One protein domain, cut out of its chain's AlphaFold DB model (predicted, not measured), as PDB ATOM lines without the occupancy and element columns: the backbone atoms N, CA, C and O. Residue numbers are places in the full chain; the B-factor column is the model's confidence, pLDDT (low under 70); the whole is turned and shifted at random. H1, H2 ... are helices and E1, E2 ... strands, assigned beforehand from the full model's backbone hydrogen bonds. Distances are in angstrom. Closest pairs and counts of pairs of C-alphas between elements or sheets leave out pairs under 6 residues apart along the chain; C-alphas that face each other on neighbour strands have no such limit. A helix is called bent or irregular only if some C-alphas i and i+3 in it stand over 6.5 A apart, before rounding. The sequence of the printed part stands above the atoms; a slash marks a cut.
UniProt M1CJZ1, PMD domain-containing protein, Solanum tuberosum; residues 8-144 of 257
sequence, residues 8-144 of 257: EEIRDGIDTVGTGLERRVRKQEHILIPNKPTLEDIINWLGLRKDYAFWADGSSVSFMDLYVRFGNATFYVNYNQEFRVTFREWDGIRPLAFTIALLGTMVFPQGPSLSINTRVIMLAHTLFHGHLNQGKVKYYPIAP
ATOM      1  N   GLU A   8      94.596 -16.387 -29.062       57.66
ATOM      2  CA  GLU A   8      94.705 -17.540 -28.166       57.66
ATOM      3  C   GLU A   8      95.306 -17.147 -26.815       57.66
ATOM      4  O   GLU A   8      94.799 -17.569 -25.779       57.66
ATOM      5  N   GLU A   9      96.338 -16.300 -26.819       58.50
ATOM      6  CA  GLU A   9      96.974 -15.789 -25.604       58.50
ATOM      7  C   GLU A   9      96.015 -14.934 -24.761       58.50
ATOM      8  O   GLU A   9      95.999 -15.038 -23.533       58.50
ATOM      9  N   ILE A  10      95.180 -14.126 -25.419       58.31
ATOM     10  CA  ILE A  10      94.134 -13.329 -24.765       58.31
ATOM     11  C   ILE A  10      93.029 -14.241 -24.216       58.31
ATOM     12  O   ILE A  10      92.590 -14.092 -23.078       58.31
ATOM     13  N   ARG A  11      92.575 -15.227 -24.995       59.47
ATOM     14  CA  ARG A  11      91.541 -16.163 -24.539       59.47
ATOM     15  C   ARG A  11      91.992 -16.944 -23.304       59.47
ATOM     16  O   ARG A  11      91.213 -17.113 -22.373       59.47
ATOM     17  N   ASP A  12      93.246 -17.376 -23.271       60.22
ATOM     18  CA  ASP A  12      93.785 -18.158 -22.157       60.22
ATOM     19  C   ASP A  12      93.996 -17.298 -20.884       60.22
ATOM     20  O   ASP A  12      93.921 -17.806 -19.761       60.22
ATOM     21  N   GLY A  13      94.200 -15.981 -21.023       57.91
ATOM     22  CA  GLY A  13      94.272 -15.052 -19.890       57.91
ATOM     23  C   GLY A  13      92.910 -14.713 -19.263       57.91
ATOM     24  O   GLY A  13      92.855 -14.402 -18.068       57.91
ATOM     25  N   ILE A  14      91.809 -14.808 -20.027       57.91
ATOM     26  CA  ILE A  14      90.445 -14.465 -19.565       57.91
ATOM     27  C   ILE A  14      90.055 -15.313 -18.348       57.91
ATOM     28  O   ILE A  14      89.463 -14.798 -17.393       57.91
ATOM     29  N   ASP A  15      90.460 -16.583 -18.362       55.56
ATOM     30  CA  ASP A  15      90.061 -17.606 -17.399       55.56
ATOM     31  C   ASP A  15      90.838 -17.584 -16.075       55.56
ATOM     32  O   ASP A  15      90.556 -18.415 -15.219       55.56
ATOM     33  N   THR A  16      91.794 -16.677 -15.838       57.75
ATOM     34  CA  THR A  16      92.715 -16.850 -14.691       57.75
ATOM     35  C   THR A  16      92.794 -15.687 -13.713       57.75
ATOM     36  O   THR A  16      92.665 -15.910 -12.506       57.75
ATOM     37  N   VAL A  17      92.977 -14.447 -14.174       55.12
ATOM     38  CA  VAL A  17      93.317 -13.345 -13.249       55.12
ATOM     39  C   VAL A  17      92.104 -12.742 -12.553       55.12
ATOM     40  O   VAL A  17      92.151 -12.515 -11.345       55.12
ATOM     41  N   GLY A  18      90.991 -12.553 -13.257       49.41
ATOM     42  CA  GLY A  18      89.784 -11.973 -12.649       49.41
ATOM     43  C   GLY A  18      88.530 -12.846 -12.694       49.41
ATOM     44  O   GLY A  18      87.447 -12.369 -12.358       49.41
ATOM     45  N   THR A  19      88.661 -14.123 -13.054       51.84
ATOM     46  CA  THR A  19      87.688 -15.178 -12.698       51.84
ATOM     47  C   THR A  19      88.164 -16.016 -11.509       51.84
ATOM     48  O   THR A  19      87.341 -16.562 -10.784       51.84
ATOM     49  N   GLY A  20      89.483 -16.125 -11.294       49.03
ATOM     50  CA  GLY A  20      90.069 -16.954 -10.245       49.03
ATOM     51  C   GLY A  20      90.017 -18.465 -10.506       49.03
ATOM     52  O   GLY A  20      90.327 -19.222  -9.582       49.03
ATOM     53  N   LEU A  21      89.662 -18.905 -11.721       51.03
ATOM     54  CA  LEU A  21      89.571 -20.323 -12.093       51.03
ATOM     55  C   LEU A  21      90.961 -20.964 -12.278       51.03
ATOM     56  O   LEU A  21      91.983 -20.284 -12.436       51.03
ATOM     57  N   GLU A  22      91.006 -22.294 -12.180       47.59
ATOM     58  CA  GLU A  22      92.216 -23.095 -12.384       47.59
ATOM     59  C   GLU A  22      92.480 -23.399 -13.867       47.59
ATOM     60  O   GLU A  22      91.593 -23.386 -14.719       47.59
ATOM     61  N   ARG A  23      93.754 -23.660 -14.168       55.38
ATOM     62  CA  ARG A  23      94.337 -23.793 -15.509       55.38
ATOM     63  C   ARG A  23      93.748 -24.966 -16.308       55.38
ATOM     64  O   ARG A  23      93.741 -26.097 -15.834       55.38
ATOM     65  N   ARG A  24      93.436 -24.742 -17.592       51.25
ATOM     66  CA  ARG A  24      93.384 -25.822 -18.601       51.25
ATOM     67  C   ARG A  24      94.814 -26.137 -19.068       51.25
ATOM     68  O   ARG A  24      95.578 -25.233 -19.396       51.25
ATOM     69  N   VAL A  25      95.211 -27.410 -19.041       49.06
ATOM     70  CA  VAL A  25      96.595 -27.890 -19.253       49.06
ATOM     71  C   VAL A  25      97.171 -27.433 -20.611       49.06
ATOM     72  O   VAL A  25      96.861 -28.021 -21.642       49.06
ATOM     73  N   ARG A  26      98.036 -26.405 -20.630       52.25
ATOM     74  CA  ARG A  26      98.841 -25.970 -21.800       52.25
ATOM     75  C   ARG A  26     100.187 -25.385 -21.381       52.25
ATOM     76  O   ARG A  26     100.274 -24.824 -20.294       52.25
ATOM     77  N   LYS A  27     101.232 -25.505 -22.211       55.03
ATOM     78  CA  LYS A  27     102.613 -25.072 -21.907       55.03
ATOM     79  C   LYS A  27     102.739 -23.536 -21.829       55.03
ATOM     80  O   LYS A  27     102.208 -22.832 -22.677       55.03
ATOM     81  N   GLN A  28     103.457 -23.021 -20.823       56.44
ATOM     82  CA  GLN A  28     103.789 -21.589 -20.668       56.44
ATOM     83  C   GLN A  28     104.917 -21.202 -21.643       56.44
ATOM     84  O   GLN A  28     106.047 -20.956 -21.233       56.44
ATOM     85  N   GLU A  29     104.662 -21.235 -22.951       61.03
ATOM     86  CA  GLU A  29     105.716 -20.975 -23.945       61.03
ATOM     87  C   GLU A  29     105.896 -19.477 -24.227       61.03
ATOM     88  O   GLU A  29     107.039 -19.028 -24.294       61.03
ATOM     89  N   HIS A  30     104.824 -18.677 -24.284       59.56
ATOM     90  CA  HIS A  30     104.900 -17.268 -24.716       59.56
ATOM     91  C   HIS A  30     104.256 -16.254 -23.756       59.56
ATOM     92  O   HIS A  30     104.743 -15.128 -23.653       59.56
ATOM     93  N   ILE A  31     103.275 -16.677 -22.953       62.34
ATOM     94  CA  ILE A  31     102.595 -15.832 -21.962       62.34
ATOM     95  C   ILE A  31     102.705 -16.371 -20.542       62.34
ATOM     96  O   ILE A  31     102.729 -17.584 -20.313       62.34
ATOM     97  N   LEU A  32     102.728 -15.447 -19.578       69.38
ATOM     98  CA  LEU A  32     102.544 -15.787 -18.176       69.38
ATOM     99  C   LEU A  32     101.057 -15.774 -17.854       69.38
ATOM    100  O   LEU A  32     100.411 -14.731 -17.846       69.38
ATOM    101  N   ILE A  33     100.555 -16.945 -17.497       70.31
ATOM    102  CA  ILE A  33      99.269 -17.094 -16.832       70.31
ATOM    103  C   ILE A  33      99.578 -17.244 -15.337       70.31
ATOM    104  O   ILE A  33     100.166 -18.266 -14.958       70.31
ATOM    105  N   PRO A  34      99.287 -16.234 -14.493       71.88
ATOM    106  CA  PRO A  34      99.732 -16.243 -13.107       71.88
ATOM    107  C   PRO A  34      98.904 -17.238 -12.286       71.88
ATOM    108  O   PRO A  34      97.691 -17.094 -12.118       71.88
ATOM    109  N   ASN A  35      99.579 -18.251 -11.747       78.19
ATOM    110  CA  ASN A  35      98.986 -19.160 -10.770       78.19
ATOM    111  C   ASN A  35      98.909 -18.491  -9.394       78.19
ATOM    112  O   ASN A  35      99.615 -17.517  -9.121       78.19
ATOM    113  N   LYS A  36      98.059 -19.033  -8.514       84.50
ATOM    114  CA  LYS A  36      98.035 -18.624  -7.109       84.50
ATOM    115  C   LYS A  36      99.405 -18.952  -6.484       84.50
ATOM    116  O   LYS A  36      99.776 -20.126  -6.502       84.50
ATOM    117  N   PRO A  37     100.152 -17.962  -5.965       88.69
ATOM    118  CA  PRO A  37     101.389 -18.234  -5.240       88.69
ATOM    119  C   PRO A  37     101.091 -18.950  -3.919       88.69
ATOM    120  O   PRO A  37     100.009 -18.781  -3.343       88.69
ATOM    121  N   THR A  38     102.039 -19.751  -3.434       91.06
ATOM    122  CA  THR A  38     101.936 -20.331  -2.090       91.06
ATOM    123  C   THR A  38     102.152 -19.249  -1.030       91.06
ATOM    124  O   THR A  38     102.721 -18.193  -1.309       91.06
ATOM    125  N   LEU A  39     101.718 -19.499   0.208       90.69
ATOM    126  CA  LEU A  39     102.000 -18.580   1.315       90.69
ATOM    127  C   LEU A  39     103.515 -18.398   1.513       90.69
ATOM    128  O   LEU A  39     103.976 -17.285   1.747       90.69
ATOM    129  N   GLU A  40     104.286 -19.475   1.355       92.81
ATOM    130  CA  GLU A  40     105.747 -19.451   1.449       92.81
ATOM    131  C   GLU A  40     106.370 -18.561   0.362       92.81
ATOM    132  O   GLU A  40     107.262 -17.769   0.656       92.81
ATOM    133  N   ASP A  41     105.854 -18.612  -0.871       93.00
ATOM    134  CA  ASP A  41     106.279 -17.703  -1.943       93.00
ATOM    135  C   ASP A  41     106.046 -16.238  -1.553       93.00
ATOM    136  O   ASP A  41     106.962 -15.424  -1.638       93.00
ATOM    137  N   ILE A  42     104.844 -15.900  -1.066       93.56
ATOM    138  CA  ILE A  42     104.507 -14.523  -0.672       93.56
ATOM    139  C   ILE A  42     105.399 -14.052   0.485       93.56
ATOM    140  O   ILE A  42     105.925 -12.940   0.432       93.56
ATOM    141  N   ILE A  43     105.601 -14.898   1.502       94.19
ATOM    142  CA  ILE A  43     106.505 -14.626   2.629       94.19
ATOM    143  C   ILE A  43     107.904 -14.298   2.114       94.19
ATOM    144  O   ILE A  43     108.503 -13.303   2.526       94.19
ATOM    145  N   ASN A  44     108.412 -15.119   1.195       94.50
ATOM    146  CA  ASN A  44     109.749 -14.965   0.648       94.50
ATOM    147  C   ASN A  44     109.884 -13.690  -0.192       94.50
ATOM    148  O   ASN A  44     110.844 -12.945  -0.001       94.50
ATOM    149  N   TRP A  45     108.919 -13.407  -1.069       94.81
ATOM    150  CA  TRP A  45     108.949 -12.247  -1.966       94.81
ATOM    151  C   TRP A  45     108.742 -10.911  -1.253       94.81
ATOM    152  O   TRP A  45     109.277  -9.898  -1.693       94.81
ATOM    153  N   LEU A  46     107.968 -10.899  -0.164       94.12
ATOM    154  CA  LEU A  46     107.680  -9.693   0.615       94.12
ATOM    155  C   LEU A  46     108.564  -9.546   1.862       94.12
ATOM    156  O   LEU A  46     108.394  -8.596   2.623       94.12
ATOM    157  N   GLY A  47     109.515 -10.464   2.081       94.06
ATOM    158  CA  GLY A  47     110.459 -10.392   3.199       94.06
ATOM    159  C   GLY A  47     109.803 -10.531   4.578       94.06
ATOM    160  O   GLY A  47     110.308  -9.980   5.559       94.06
ATOM    161  N   LEU A  48     108.682 -11.246   4.662       93.69
ATOM    162  CA  LEU A  48     107.883 -11.382   5.880       93.69
ATOM    163  C   LEU A  48     108.422 -12.493   6.788       93.69
ATOM    164  O   LEU A  48     109.113 -13.419   6.356       93.69
ATOM    165  N   ARG A  49     108.061 -12.436   8.066       92.50
ATOM    166  CA  ARG A  49     108.138 -13.571   8.985       92.50
ATOM    167  C   ARG A  49     106.845 -14.372   8.919       92.50
ATOM    168  O   ARG A  49     105.757 -13.806   8.864       92.50
ATOM    169  N   LYS A  50     106.971 -15.699   8.978       89.75
ATOM    170  CA  LYS A  50     105.840 -16.632   8.869       89.75
ATOM    171  C   LYS A  50     104.732 -16.346   9.886       89.75
ATOM    172  O   LYS A  50     103.564 -16.346   9.517       89.75
ATOM    173  N   ASP A  51     105.112 -16.011  11.118       89.56
ATOM    174  CA  ASP A  51     104.182 -15.727  12.223       89.56
ATOM    175  C   ASP A  51     103.302 -14.483  11.978       89.56
ATOM    176  O   ASP A  51     102.263 -14.326  12.613       89.56
ATOM    177  N   TYR A  52     103.688 -13.617  11.032       85.81
ATOM    178  CA  TYR A  52     103.023 -12.344  10.727       85.81
ATOM    179  C   TYR A  52     102.405 -12.297   9.320       85.81
ATOM    180  O   TYR A  52     101.920 -11.255   8.885       85.81
ATOM    181  N   ALA A  53     102.390 -13.420   8.595       85.50
ATOM    182  CA  ALA A  53     101.906 -13.493   7.214       85.50
ATOM    183  C   ALA A  53     100.451 -13.986   7.081       85.50
ATOM    184  O   ALA A  53     100.001 -14.279   5.977       85.50
ATOM    185  N   PHE A  54      99.694 -14.063   8.181       83.50
ATOM    186  CA  PHE A  54      98.307 -14.553   8.191       83.50
ATOM    187  C   PHE A  54      97.372 -13.763   7.260       83.50
ATOM    188  O   PHE A  54      96.443 -14.322   6.690       83.50
ATOM    189  N   TRP A  55      97.633 -12.470   7.051       80.50
ATOM    190  CA  TRP A  55      96.860 -11.610   6.145       80.50
ATOM    191  C   TRP A  55      97.068 -11.947   4.658       80.50
ATOM    192  O   TRP A  55      96.291 -11.514   3.807       80.50
ATOM    193  N   ALA A  56      98.119 -12.709   4.340       80.19
ATOM    194  CA  ALA A  56      98.409 -13.213   3.005       80.19
ATOM    195  C   ALA A  56      97.900 -14.648   2.776       80.19
ATOM    196  O   ALA A  56      98.034 -15.178   1.669       80.19
ATOM    197  N   ASP A  57      97.311 -15.278   3.799       77.19
ATOM    198  CA  ASP A  57      96.785 -16.635   3.717       77.19
ATOM    199  C   ASP A  57      95.374 -16.632   3.111       77.19
ATOM    200  O   ASP A  57      94.371 -16.345   3.764       77.19
ATOM    201  N   GLY A  58      95.291 -16.878   1.802       83.31
ATOM    202  CA  GLY A  58      94.017 -16.869   1.090       83.31
ATOM    203  C   GLY A  58      94.145 -16.689  -0.418       83.31
ATOM    204  O   GLY A  58      95.214 -16.830  -1.010       83.31
ATOM    205  N   SER A  59      93.020 -16.431  -1.082       83.88
ATOM    206  CA  SER A  59      92.969 -16.056  -2.507       83.88
ATOM    207  C   SER A  59      93.052 -14.542  -2.731       83.88
ATOM    208  O   SER A  59      93.160 -14.096  -3.876       83.88
ATOM    209  N   SER A  60      93.028 -13.750  -1.657       87.06
ATOM    210  CA  SER A  60      93.076 -12.294  -1.709       87.06
ATOM    211  C   SER A  60      93.808 -11.699  -0.513       87.06
ATOM    212  O   SER A  60      93.714 -12.240   0.582       87.06
ATOM    213  N   VAL A  61      94.441 -10.547  -0.722       88.69
ATOM    214  CA  VAL A  61      95.041  -9.704   0.320       88.69
ATOM    215  C   VAL A  61      94.342  -8.349   0.363       88.69
ATOM    216  O   VAL A  61      93.869  -7.858  -0.662       88.69
ATOM    217  N   SER A  62      94.270  -7.721   1.531       86.12
ATOM    218  CA  SER A  62      93.741  -6.360   1.645       86.12
ATOM    219  C   SER A  62      94.753  -5.340   1.121       86.12
ATOM    220  O   SER A  62      95.933  -5.391   1.474       86.12
ATOM    221  N   PHE A  63      94.299  -4.361   0.331       82.88
ATOM    222  CA  PHE A  63      95.123  -3.198  -0.013       82.88
ATOM    223  C   PHE A  63      95.633  -2.473   1.241       82.88
ATOM    224  O   PHE A  63      96.785  -2.047   1.268       82.88
ATOM    225  N   MET A  64      94.804  -2.360   2.286       83.25
ATOM    226  CA  MET A  64      95.194  -1.663   3.515       83.25
ATOM    227  C   MET A  64      96.309  -2.400   4.253       83.25
ATOM    228  O   MET A  64      97.247  -1.755   4.715       83.25
ATOM    229  N   ASP A  65      96.264  -3.735   4.294       85.38
ATOM    230  CA  ASP A  65      97.336  -4.535   4.893       85.38
ATOM    231  C   ASP A  65      98.668  -4.339   4.169       85.38
ATOM    232  O   ASP A  65      99.714  -4.245   4.814       85.38
ATOM    233  N   LEU A  66      98.626  -4.228   2.839       83.94
ATOM    234  CA  LEU A  66      99.799  -3.939   2.021       83.94
ATOM    235  C   LEU A  66     100.305  -2.503   2.250       83.94
ATOM    236  O   LEU A  66     101.504  -2.274   2.422       83.94
ATOM    237  N   TYR A  67      99.396  -1.526   2.277       82.94
ATOM    238  CA  TYR A  67      99.725  -0.108   2.423       82.94
ATOM    239  C   TYR A  67     100.343   0.211   3.786       82.94
ATOM    240  O   TYR A  67     101.366   0.892   3.849       82.94
ATOM    241  N   VAL A  68      99.778  -0.323   4.870       81.94
ATOM    242  CA  VAL A  68     100.308  -0.133   6.228       81.94
ATOM    243  C   VAL A  68     101.715  -0.716   6.372       81.94
ATOM    244  O   VAL A  68     102.492  -0.215   7.170       81.94
ATOM    245  N   ARG A  69     102.085  -1.729   5.583       86.25
ATOM    246  CA  ARG A  69     103.392  -2.400   5.676       86.25
ATOM    247  C   ARG A  69     104.470  -1.816   4.775       86.25
ATOM    248  O   ARG A  69     105.641  -1.876   5.133       86.25
ATOM    249  N   PHE A  70     104.097  -1.270   3.618       83.62
ATOM    250  CA  PHE A  70     105.052  -0.843   2.580       83.62
ATOM    251  C   PHE A  70     104.885   0.617   2.126       83.62
ATOM    252  O   PHE A  70     105.763   1.167   1.454       83.62
ATOM    253  N   GLY A  71     103.774   1.268   2.485       74.94
ATOM    254  CA  GLY A  71     103.385   2.581   1.967       74.94
ATOM    255  C   GLY A  71     104.239   3.742   2.476       74.94
ATOM    256  O   GLY A  71     104.509   4.674   1.721       74.94
ATOM    257  N   ASN A  72     104.723   3.680   3.720       80.06
ATOM    258  CA  ASN A  72     105.530   4.734   4.337       80.06
ATOM    259  C   ASN A  72     106.793   4.154   4.987       80.06
ATOM    260  O   ASN A  72     106.725   3.127   5.656       80.06
ATOM    261  N   ALA A  73     107.932   4.836   4.836       74.12
ATOM    262  CA  ALA A  73     109.201   4.481   5.479       74.12
ATOM    263  C   ALA A  73     109.091   4.342   7.010       74.12
ATOM    264  O   ALA A  73     109.715   3.459   7.594       74.12
ATOM    265  N   THR A  74     108.251   5.153   7.665       76.12
ATOM    266  CA  THR A  74     108.019   5.070   9.118       76.12
ATOM    267  C   THR A  74     107.367   3.755   9.537       76.12
ATOM    268  O   THR A  74     107.506   3.336  10.684       76.12
ATOM    269  N   PHE A  75     106.667   3.076   8.626       76.56
ATOM    270  CA  PHE A  75     106.005   1.817   8.936       76.56
ATOM    271  C   PHE A  75     106.979   0.665   9.126       76.56
ATOM    272  O   PHE A  75     106.708  -0.189   9.964       76.56
ATOM    273  N   TYR A  76     108.143   0.668   8.472       81.44
ATOM    274  CA  TYR A  76     109.152  -0.340   8.787       81.44
ATOM    275  C   TYR A  76     109.549  -0.273  10.262       81.44
ATOM    276  O   TYR A  76     109.645  -1.303  10.911       81.44
ATOM    277  N   VAL A  77     109.727   0.925  10.826       85.06
ATOM    278  CA  VAL A  77     110.077   1.079  12.248       85.06
ATOM    279  C   VAL A  77     108.968   0.530  13.148       85.06
ATOM    280  O   VAL A  77     109.259  -0.189  14.100       85.06
ATOM    281  N   ASN A  78     107.711   0.816  12.810       84.75
ATOM    282  CA  ASN A  78     106.549   0.402  13.599       84.75
ATOM    283  C   ASN A  78     106.239  -1.100  13.490       84.75
ATOM    284  O   ASN A  78     105.701  -1.675  14.432       84.75
ATOM    285  N   TYR A  79     106.589  -1.731  12.365       83.94
ATOM    286  CA  TYR A  79     106.265  -3.125  12.049       83.94
ATOM    287  C   TYR A  79     107.513  -3.983  11.789       83.94
ATOM    288  O   TYR A  79     107.421  -5.030  11.154       83.94
ATOM    289  N   ASN A  80     108.693  -3.576  12.275       88.06
ATOM    290  CA  ASN A  80     109.955  -4.275  11.981       88.06
ATOM    291  C   ASN A  80     109.923  -5.755  12.391       88.06
ATOM    292  O   ASN A  80     110.550  -6.584  11.741       88.06
ATOM    293  N   GLN A  81     109.149  -6.093  13.425       91.25
ATOM    294  CA  GLN A  81     109.012  -7.453  13.934       91.25
ATOM    295  C   GLN A  81     108.304  -8.381  12.946       91.25
ATOM    296  O   GLN A  81     108.463  -9.594  13.065       91.25
ATOM    297  N   GLU A  82     107.557  -7.831  11.983       92.88
ATOM    298  CA  GLU A  82     106.870  -8.584  10.931       92.88
ATOM    299  C   GLU A  82     107.797  -8.963   9.770       92.88
ATOM    300  O   GLU A  82     107.482  -9.872   9.000       92.88
ATOM    301  N   PHE A  83     108.950  -8.302   9.647       93.69
ATOM    302  CA  PHE A  83     109.908  -8.521   8.570       93.69
ATOM    303  C   PHE A  83     111.098  -9.352   9.052       93.69
ATOM    304  O   PHE A  83     111.543  -9.254  10.195       93.69
ATOM    305  N   ARG A  84     111.631 -10.195   8.165       94.81
ATOM    306  CA  ARG A  84     112.894 -10.929   8.391       94.81
ATOM    307  C   ARG A  84     114.083 -10.311   7.651       94.81
ATOM    308  O   ARG A  84     115.186 -10.840   7.723       94.81
ATOM    309  N   VAL A  85     113.827  -9.250   6.893       94.31
ATOM    310  CA  VAL A  85     114.793  -8.537   6.054       94.31
ATOM    311  C   VAL A  85     115.204  -7.228   6.722       94.31
ATOM    312  O   VAL A  85     114.486  -6.709   7.572       94.31
ATOM    313  N   THR A  86     116.355  -6.687   6.339       94.56
ATOM    314  CA  THR A  86     116.832  -5.377   6.796       94.56
ATOM    315  C   THR A  86     116.000  -4.232   6.209       94.56
ATOM    316  O   THR A  86     115.327  -4.399   5.194       94.56
ATOM    317  N   PHE A  87     116.113  -3.024   6.776       90.25
ATOM    318  CA  PHE A  87     115.460  -1.827   6.223       90.25
ATOM    319  C   PHE A  87     115.829  -1.592   4.751       90.25
ATOM    320  O   PHE A  87     114.972  -1.245   3.947       90.25
ATOM    321  N   ARG A  88     117.099  -1.811   4.385       91.69
ATOM    322  CA  ARG A  88     117.585  -1.626   3.011       91.69
ATOM    323  C   ARG A  88     116.936  -2.610   2.038       91.69
ATOM    324  O   ARG A  88     116.571  -2.226   0.933       91.69
ATOM    325  N   GLU A  89     116.810  -3.870   2.438       91.25
ATOM    326  CA  GLU A  89     116.143  -4.897   1.634       91.25
ATOM    327  C   GLU A  89     114.635  -4.639   1.552       91.25
ATOM    328  O   GLU A  89     114.064  -4.708   0.467       91.25
ATOM    329  N   TRP A  90     114.004  -4.267   2.669       91.50
ATOM    330  CA  TRP A  90     112.599  -3.865   2.709       91.50
ATOM    331  C   TRP A  90     112.312  -2.683   1.779       91.50
ATOM    332  O   TRP A  90     111.349  -2.736   1.016       91.50
ATOM    333  N   ASP A  91     113.161  -1.652   1.771       83.50
ATOM    334  CA  ASP A  91     113.003  -0.498   0.880       83.50
ATOM    335  C   ASP A  91     113.099  -0.911  -0.600       83.50
ATOM    336  O   ASP A  91     112.309  -0.452  -1.424       83.50
ATOM    337  N   GLY A  92     113.962  -1.885  -0.917       79.25
ATOM    338  CA  GLY A  92     114.034  -2.519  -2.237       79.25
ATOM    339  C   GLY A  92     112.799  -3.347  -2.627       79.25
ATOM    340  O   GLY A  92     112.533  -3.513  -3.816       79.25
ATOM    341  N   ILE A  93     112.010  -3.827  -1.659       87.50
ATOM    342  CA  ILE A  93     110.752  -4.568  -1.884       87.50
ATOM    343  C   ILE A  93     109.567  -3.613  -2.122       87.50
ATOM    344  O   ILE A  93     108.588  -3.984  -2.775       87.50
ATOM    345  N   ARG A  94     109.627  -2.362  -1.649       85.19
ATOM    346  CA  ARG A  94     108.505  -1.409  -1.763       85.19
ATOM    347  C   ARG A  94     108.015  -1.165  -3.194       85.19
ATOM    348  O   ARG A  94     106.798  -1.095  -3.359       85.19
ATOM    349  N   PRO A  95     108.869  -1.072  -4.234       82.88
ATOM    350  CA  PRO A  95     108.400  -0.967  -5.615       82.88
ATOM    351  C   PRO A  95     107.527  -2.153  -6.040       82.88
ATOM    352  O   PRO A  95     106.492  -1.948  -6.669       82.88
ATOM    353  N   LEU A  96     107.883  -3.378  -5.632       82.88
ATOM    354  CA  LEU A  96     107.070  -4.568  -5.887       82.88
ATOM    355  C   LEU A  96     105.706  -4.451  -5.193       82.88
ATOM    356  O   LEU A  96     104.675  -4.641  -5.837       82.88
ATOM    357  N   ALA A  97     105.682  -4.086  -3.907       83.44
ATOM    358  CA  ALA A  97     104.436  -3.873  -3.167       83.44
ATOM    359  C   ALA A  97     103.567  -2.772  -3.807       83.44
ATOM    360  O   ALA A  97     102.361  -2.945  -3.984       83.44
ATOM    361  N   PHE A  98     104.174  -1.670  -4.245       81.38
ATOM    362  CA  PHE A  98     103.477  -0.621  -4.983       81.38
ATOM    363  C   PHE A  98     102.862  -1.149  -6.288       81.38
ATOM    364  O   PHE A  98     101.688  -0.899  -6.554       81.38
ATOM    365  N   THR A  99     103.605  -1.930  -7.079       79.50
ATOM    366  CA  THR A  99     103.081  -2.543  -8.309       79.50
ATOM    367  C   THR A  99     101.938  -3.516  -8.023       79.50
ATOM    368  O   THR A  99     100.953  -3.514  -8.760       79.50
ATOM    369  N   ILE A 100     102.006  -4.301  -6.943       84.81
ATOM    370  CA  ILE A 100     100.907  -5.182  -6.509       84.81
ATOM    371  C   ILE A 100      99.647  -4.368  -6.216       84.81
ATOM    372  O   ILE A 100      98.572  -4.707  -6.712       84.81
ATOM    373  N   ALA A 101      99.775  -3.282  -5.447       80.25
ATOM    374  CA  ALA A 101      98.667  -2.382  -5.145       80.25
ATOM    375  C   ALA A 101      98.082  -1.750  -6.412       80.25
ATOM    376  O   ALA A 101      96.868  -1.787  -6.612       80.25
ATOM    377  N   LEU A 102      98.937  -1.208  -7.283       77.25
ATOM    378  CA  LEU A 102      98.532  -0.572  -8.533       77.25
ATOM    379  C   LEU A 102      97.768  -1.553  -9.427       77.25
ATOM    380  O   LEU A 102      96.639  -1.281  -9.831       77.25
ATOM    381  N   LEU A 103      98.353  -2.721  -9.697       79.56
ATOM    382  CA  LEU A 103      97.724  -3.739 -10.530       79.56
ATOM    383  C   LEU A 103      96.437  -4.263  -9.887       79.56
ATOM    384  O   LEU A 103      95.425  -4.391 -10.562       79.56
ATOM    385  N   GLY A 104      96.441  -4.526  -8.584       79.19
ATOM    386  CA  GLY A 104      95.301  -5.109  -7.881       79.19
ATOM    387  C   GLY A 104      94.104  -4.176  -7.730       79.19
ATOM    388  O   GLY A 104      92.975  -4.649  -7.650       79.19
ATOM    389  N   THR A 105      94.331  -2.861  -7.706       74.38
ATOM    390  CA  THR A 105      93.264  -1.862  -7.516       74.38
ATOM    391  C   THR A 105      92.851  -1.181  -8.818       74.38
ATOM    392  O   THR A 105      91.664  -0.920  -9.013       74.38
ATOM    393  N   MET A 106      93.797  -0.921  -9.726       71.56
ATOM    394  CA  MET A 106      93.536  -0.188 -10.968       71.56
ATOM    395  C   MET A 106      93.470  -1.075 -12.204       71.56
ATOM    396  O   MET A 106      92.869  -0.662 -13.183       71.56
ATOM    397  N   VAL A 107      94.064  -2.268 -12.202       72.19
ATOM    398  CA  VAL A 107      94.121  -3.110 -13.413       72.19
ATOM    399  C   VAL A 107      93.215  -4.330 -13.290       72.19
ATOM    400  O   VAL A 107      92.435  -4.591 -14.197       72.19
ATOM    401  N   PHE A 108      93.243  -5.006 -12.142       77.25
ATOM    402  CA  PHE A 108      92.524  -6.251 -11.856       77.25
ATOM    403  C   PHE A 108      91.661  -6.170 -10.575       77.25
ATOM    404  O   PHE A 108      91.801  -7.025  -9.692       77.25
ATOM    405  N   PRO A 109      90.786  -5.158 -10.407       72.56
ATOM    406  CA  PRO A 109      90.011  -5.013  -9.177       72.56
ATOM    407  C   PRO A 109      88.993  -6.142  -8.995       72.56
ATOM    408  O   PRO A 109      88.339  -6.575  -9.943       72.56
ATOM    409  N   GLN A 110      88.842  -6.597  -7.747       70.69
ATOM    410  CA  GLN A 110      87.966  -7.718  -7.361       70.69
ATOM    411  C   GLN A 110      86.643  -7.292  -6.711       70.69
ATOM    412  O   GLN A 110      85.822  -8.124  -6.342       70.69
ATOM    413  N   GLY A 111      86.420  -6.001  -6.530       61.12
ATOM    414  CA  GLY A 111      85.199  -5.483  -5.931       61.12
ATOM    415  C   GLY A 111      85.403  -4.087  -5.361       61.12
ATOM    416  O   GLY A 111      86.482  -3.513  -5.508       61.12
ATOM    417  N   PRO A 112      84.389  -3.543  -4.676       61.03
ATOM    418  CA  PRO A 112      84.534  -2.327  -3.876       61.03
ATOM    419  C   PRO A 112      85.366  -2.546  -2.597       61.03
ATOM    420  O   PRO A 112      85.755  -1.580  -1.955       61.03
ATOM    421  N   SER A 113      85.652  -3.798  -2.222       65.75
ATOM    422  CA  SER A 113      86.353  -4.195  -0.991       65.75
ATOM    423  C   SER A 113      87.844  -3.841  -0.949       65.75
ATOM    424  O   SER A 113      88.488  -4.113   0.060       65.75
ATOM    425  N   LEU A 114      88.416  -3.286  -2.030       73.44
ATOM    426  CA  LEU A 114      89.864  -3.055  -2.191       73.44
ATOM    427  C   LEU A 114      90.718  -4.311  -1.914       73.44
ATOM    428  O   LEU A 114      91.885  -4.223  -1.534       73.44
ATOM    429  N   SER A 115      90.136  -5.498  -2.108       82.88
ATOM    430  CA  SER A 115      90.842  -6.772  -2.018       82.88
ATOM    431  C   SER A 115      91.596  -7.049  -3.316       82.88
ATOM    432  O   SER A 115      91.029  -6.948  -4.405       82.88
ATOM    433  N   ILE A 116      92.851  -7.459  -3.202       85.56
ATOM    434  CA  ILE A 116      93.748  -7.766  -4.314       85.56
ATOM    435  C   ILE A 116      93.864  -9.283  -4.432       85.56
ATOM    436  O   ILE A 116      94.224  -9.950  -3.467       85.56
ATOM    437  N   ASN A 117      93.588  -9.847  -5.610       87.25
ATOM    438  CA  ASN A 117      93.775 -11.282  -5.843       87.25
ATOM    439  C   ASN A 117      95.262 -11.653  -5.721       87.25
ATOM    440  O   ASN A 117      96.111 -10.991  -6.318       87.25
ATOM    441  N   THR A 118      95.599 -12.733  -5.013       90.12
ATOM    442  CA  THR A 118      97.003 -13.136  -4.803       90.12
ATOM    443  C   THR A 118      97.728 -13.503  -6.103       90.12
ATOM    444  O   THR A 118      98.950 -13.400  -6.174       90.12
ATOM    445  N   ARG A 119      97.010 -13.820  -7.190       87.88
ATOM    446  CA  ARG A 119      97.603 -13.971  -8.535       87.88
ATOM    447  C   ARG A 119      98.243 -12.681  -9.063       87.88
ATOM    448  O   ARG A 119      99.190 -12.750  -9.841       87.88
ATOM    449  N   VAL A 120      97.786 -11.511  -8.614       88.25
ATOM    450  CA  VAL A 120      98.425 -10.222  -8.934       88.25
ATOM    451  C   VAL A 120      99.822 -10.135  -8.313       88.25
ATOM    452  O   VAL A 120     100.720  -9.565  -8.924       88.25
ATOM    453  N   ILE A 121     100.037 -10.759  -7.148       91.44
ATOM    454  CA  ILE A 121     101.358 -10.841  -6.507       91.44
ATOM    455  C   ILE A 121     102.321 -11.639  -7.386       91.44
ATOM    456  O   ILE A 121     103.415 -11.164  -7.674       91.44
ATOM    457  N   MET A 122     101.894 -12.804  -7.886       89.50
ATOM    458  CA  MET A 122     102.677 -13.611  -8.834       89.50
ATOM    459  C   MET A 122     103.024 -12.821 -10.105       89.50
ATOM    460  O   MET A 122     104.157 -12.866 -10.589       89.50
ATOM    461  N   LEU A 123     102.049 -12.085 -10.641       86.62
ATOM    462  CA  LEU A 123     102.226 -11.274 -11.840       86.62
ATOM    463  C   LEU A 123     103.251 -10.154 -11.619       86.62
ATOM    464  O   LEU A 123     104.195 -10.027 -12.397       86.62
ATOM    465  N   ALA A 124     103.111  -9.391 -10.532       88.12
ATOM    466  CA  ALA A 124     104.047  -8.334 -10.169       88.12
ATOM    467  C   ALA A 124     105.449  -8.891  -9.879       88.12
ATOM    468  O   ALA A 124     106.433  -8.366 -10.389       88.12
ATOM    469  N   HIS A 125     105.553  -9.996  -9.138       89.25
ATOM    470  CA  HIS A 125     106.840 -10.634  -8.863       89.25
ATOM    471  C   HIS A 125     107.552 -11.045 -10.158       89.25
ATOM    472  O   HIS A 125     108.740 -10.770 -10.327       89.25
ATOM    473  N   THR A 126     106.818 -11.635 -11.105       84.12
ATOM    474  CA  THR A 126     107.372 -12.051 -12.401       84.12
ATOM    475  C   THR A 126     107.827 -10.867 -13.258       84.12
ATOM    476  O   THR A 126     108.777 -11.008 -14.025       84.12
ATOM    477  N   LEU A 127     107.198  -9.694 -13.128       79.88
ATOM    478  CA  LEU A 127     107.661  -8.482 -13.809       79.88
ATOM    479  C   LEU A 127     109.039  -8.028 -13.314       79.88
ATOM    480  O   LEU A 127     109.862  -7.611 -14.124       79.88
ATOM    481  N   PHE A 128     109.292  -8.122 -12.008       79.69
ATOM    482  CA  PHE A 128     110.543  -7.659 -11.401       79.69
ATOM    483  C   PHE A 128     111.672  -8.685 -11.495       79.69
ATOM    484  O   PHE A 128     112.816  -8.317 -11.747       79.69
ATOM    485  N   HIS A 129     111.360  -9.968 -11.306       82.25
ATOM    486  CA  HIS A 129     112.372 -11.013 -11.111       82.25
ATOM    487  C   HIS A 129     112.330 -12.112 -12.181       82.25
ATOM    488  O   HIS A 129     113.131 -13.047 -12.146       82.25
ATOM    489  N   GLY A 130     111.401 -12.021 -13.136       79.94
ATOM    490  CA  GLY A 130     111.127 -13.090 -14.086       79.94
ATOM    491  C   GLY A 130     110.485 -14.309 -13.416       79.94
ATOM    492  O   GLY A 130     110.172 -14.325 -12.225       79.94
ATOM    493  N   HIS A 131     110.253 -15.352 -14.206       81.94
ATOM    494  CA  HIS A 131     109.711 -16.621 -13.735       81.94
ATOM    495  C   HIS A 131     110.573 -17.773 -14.243       81.94
ATOM    496  O   HIS A 131     110.986 -17.791 -15.407       81.94
ATOM    497  N   LEU A 132     110.864 -18.726 -13.356       80.69
ATOM    498  CA  LEU A 132     111.675 -19.890 -13.683       80.69
ATOM    499  C   LEU A 132     110.867 -20.841 -14.569       80.69
ATOM    500  O   LEU A 132     109.905 -21.456 -14.120       80.69
ATOM    501  N   ASN A 133     111.281 -20.985 -15.824       74.12
ATOM    502  CA  ASN A 133     110.667 -21.902 -16.773       74.12
ATOM    503  C   ASN A 133     111.756 -22.767 -17.416       74.12
ATOM    504  O   ASN A 133     112.710 -22.245 -17.990       74.12
ATOM    505  N   GLN A 134     111.634 -24.091 -17.281       76.75
ATOM    506  CA  GLN A 134     112.598 -25.066 -17.821       76.75
ATOM    507  C   GLN A 134     114.062 -24.750 -17.447       76.75
ATOM    508  O   GLN A 134     114.969 -24.834 -18.272       76.75
ATOM    509  N   GLY A 135     114.298 -24.343 -16.194       79.12
ATOM    510  CA  GLY A 135     115.640 -24.046 -15.680       79.12
ATOM    511  C   GLY A 135     116.226 -22.696 -16.115       79.12
ATOM    512  O   GLY A 135     117.373 -22.409 -15.781       79.12
ATOM    513  N   LYS A 136     115.467 -21.851 -16.827       81.62
ATOM    514  CA  LYS A 136     115.880 -20.489 -17.197       81.62
ATOM    515  C   LYS A 136     114.888 -19.452 -16.679       81.62
ATOM    516  O   LYS A 136     113.677 -19.661 -16.723       81.62
ATOM    517  N   VAL A 137     115.402 -18.320 -16.201       82.69
ATOM    518  CA  VAL A 137     114.568 -17.168 -15.840       82.69
ATOM    519  C   VAL A 137     114.079 -16.507 -17.122       82.69
ATOM    520  O   VAL A 137     114.881 -16.104 -17.965       82.69
ATOM    521  N   LYS A 138     112.758 -16.407 -17.275       78.50
ATOM    522  CA  LYS A 138     112.108 -15.761 -18.417       78.50
ATOM    523  C   LYS A 138     111.211 -14.623 -17.945       78.50
ATOM    524  O   LYS A 138     110.453 -14.781 -16.990       78.50
ATOM    525  N   TYR A 139     111.276 -13.498 -18.648       78.06
ATOM    526  CA  TYR A 139     110.375 -12.364 -18.457       78.06
ATOM    527  C   TYR A 139     109.210 -12.471 -19.436       78.06
ATOM    528  O   TYR A 139     109.399 -12.841 -20.596       78.06
ATOM    529  N   TYR A 140     108.010 -12.157 -18.958       71.62
ATOM    530  CA  TYR A 140     106.781 -12.253 -19.738       71.62
ATOM    531  C   TYR A 140     106.090 -10.892 -19.812       71.62
ATOM    532  O   TYR A 140     106.093 -10.156 -18.821       71.62
ATOM    533  N   PRO A 141     105.465 -10.553 -20.949       66.31
ATOM    534  CA  PRO A 141     104.634  -9.364 -21.034       66.31
ATOM    535  C   PRO A 141     103.378  -9.510 -20.180       66.31
ATOM    536  O   PRO A 141     102.737 -10.558 -20.154       66.31
ATOM    537  N   ILE A 142     102.973  -8.406 -19.560       70.06
ATOM    538  CA  ILE A 142     101.696  -8.300 -18.847       70.06
ATOM    539  C   ILE A 142     100.535  -7.885 -19.763       70.06
ATOM    540  O   ILE A 142      99.377  -8.130 -19.437       70.06
ATOM    541  N   ALA A 143     100.824  -7.301 -20.932       68.81
ATOM    542  CA  ALA A 143      99.812  -6.819 -21.873       68.81
ATOM    543  C   ALA A 143      98.741  -7.866 -22.260       68.81
ATOM    544  O   ALA A 143      97.561  -7.518 -22.190       68.81
ATOM    545  N   PRO A 144      99.079  -9.139 -22.572       66.62
ATOM    546  CA  PRO A 144      98.068 -10.160 -22.857       66.62
ATOM    547  C   PRO A 144      97.095 -10.348 -21.685       66.62
ATOM    548  O   PRO A 144      95.886 -10.418 -21.883       66.62
TER     549      PRO A 144
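Overview. This is residues 8 to 144 of the 257 residues of the protein "PMD domain-containing protein" of Solanum tuberosum (UniProt M1CJZ1). One long, kinked helix, H5, is the core; H3 runs beside it, H6 and H2 cross it, and the two-stranded sheet E1 E2 packs on its last part at residues 100 to 105. H4 makes a corner with H3 at one end of the longest axis, while H1 lies at the other end, apart from the other named elements, and the hairpin E3 and E4 follows H6. The printed part has 137 residues, with six named helices and four named strands in the order H1 H2 E1 H3 H4 H5 E2 H6 E3 E4; both sheets are antiparallel and the class is mostly helix. It is compact, with a radius of gyration of the C-alphas of 15.1 A and spans of 47 by 38 by 24 A.

Along the chain. H1, residues 8 to 14, begins at C-alpha 8 (94.705, -17.540, -28.166). H2 is residues 39 to 46, E1 residues 60 to 62, H3 residues 63 to 70 and H4 residues 73 to 78. H5, residues 87 to 107, measures 29.0 A from C-alpha 87 (115.460, -1.827, 6.223) to C-alpha 107. E2 is residues 115 to 117. H6, residues 118 to 129, is 16.7 A long. E3 is residues 131 to 133, and E4, residues 136 to 138, ends at C-alpha 138 (112.108, -15.761, -18.417).

Arrangement. H5 is the hub, touching four helices. It has a kink of 30 degrees near residue 94 and is only just irregular, with C-alphas 92 and 95 at 6.7 A. H3 touches H5 at a shallow tilt of 20 degrees, opposite ways; the closest C-alphas, of Phe 70 and Arg 94, are 5.6 A apart. H6 touches residues 96 to 104 of H5 at a steep tilt of 54 degrees, closest at the C-alphas of Ile 100 and Ile 121, 5.7 A. H2 touches residues 90 to 97 of H5, closest at the C-alphas of Leu 46 and Ile 93, 6.5 A. H4 only just touches H5, with 3 pairs of C-alphas within 8 A, the closest those of Tyr 76 and Phe 87 at 7.0 A. H3 and H4 touch only at the corner, closest at the C-alphas of Arg 69 and Phe 75, 5.9 A. The closest C-alphas of H5 and E2, of Gly 104 and Ile 116, are 4.7 A apart. E1 and E2 are antiparallel, with N 61 and O 116 at 2.8 A, within hydrogen-bond range. In the hairpin E3 and E4, N 131 and O 138 are at 2.8 A, also within range. Every O i to N i+4 pair is within hydrogen-bond range in H1, H2 and H6, against 3 of 4 in H3, 1 of 2 in H4 and 15 of 17 in H5.

Size, cuts and confidence. The C-alphas farthest apart, of Glu 8 and Val 77, are 47.1 A apart. The printed part has no cut. The links H1 to H2, 24 residues, and H2 to E1, 13 residues, are long. Mean pLDDT of the printed part is 78.0; residues 8 to 32, 111 to 113, 141 and 143 to 144 are under 70.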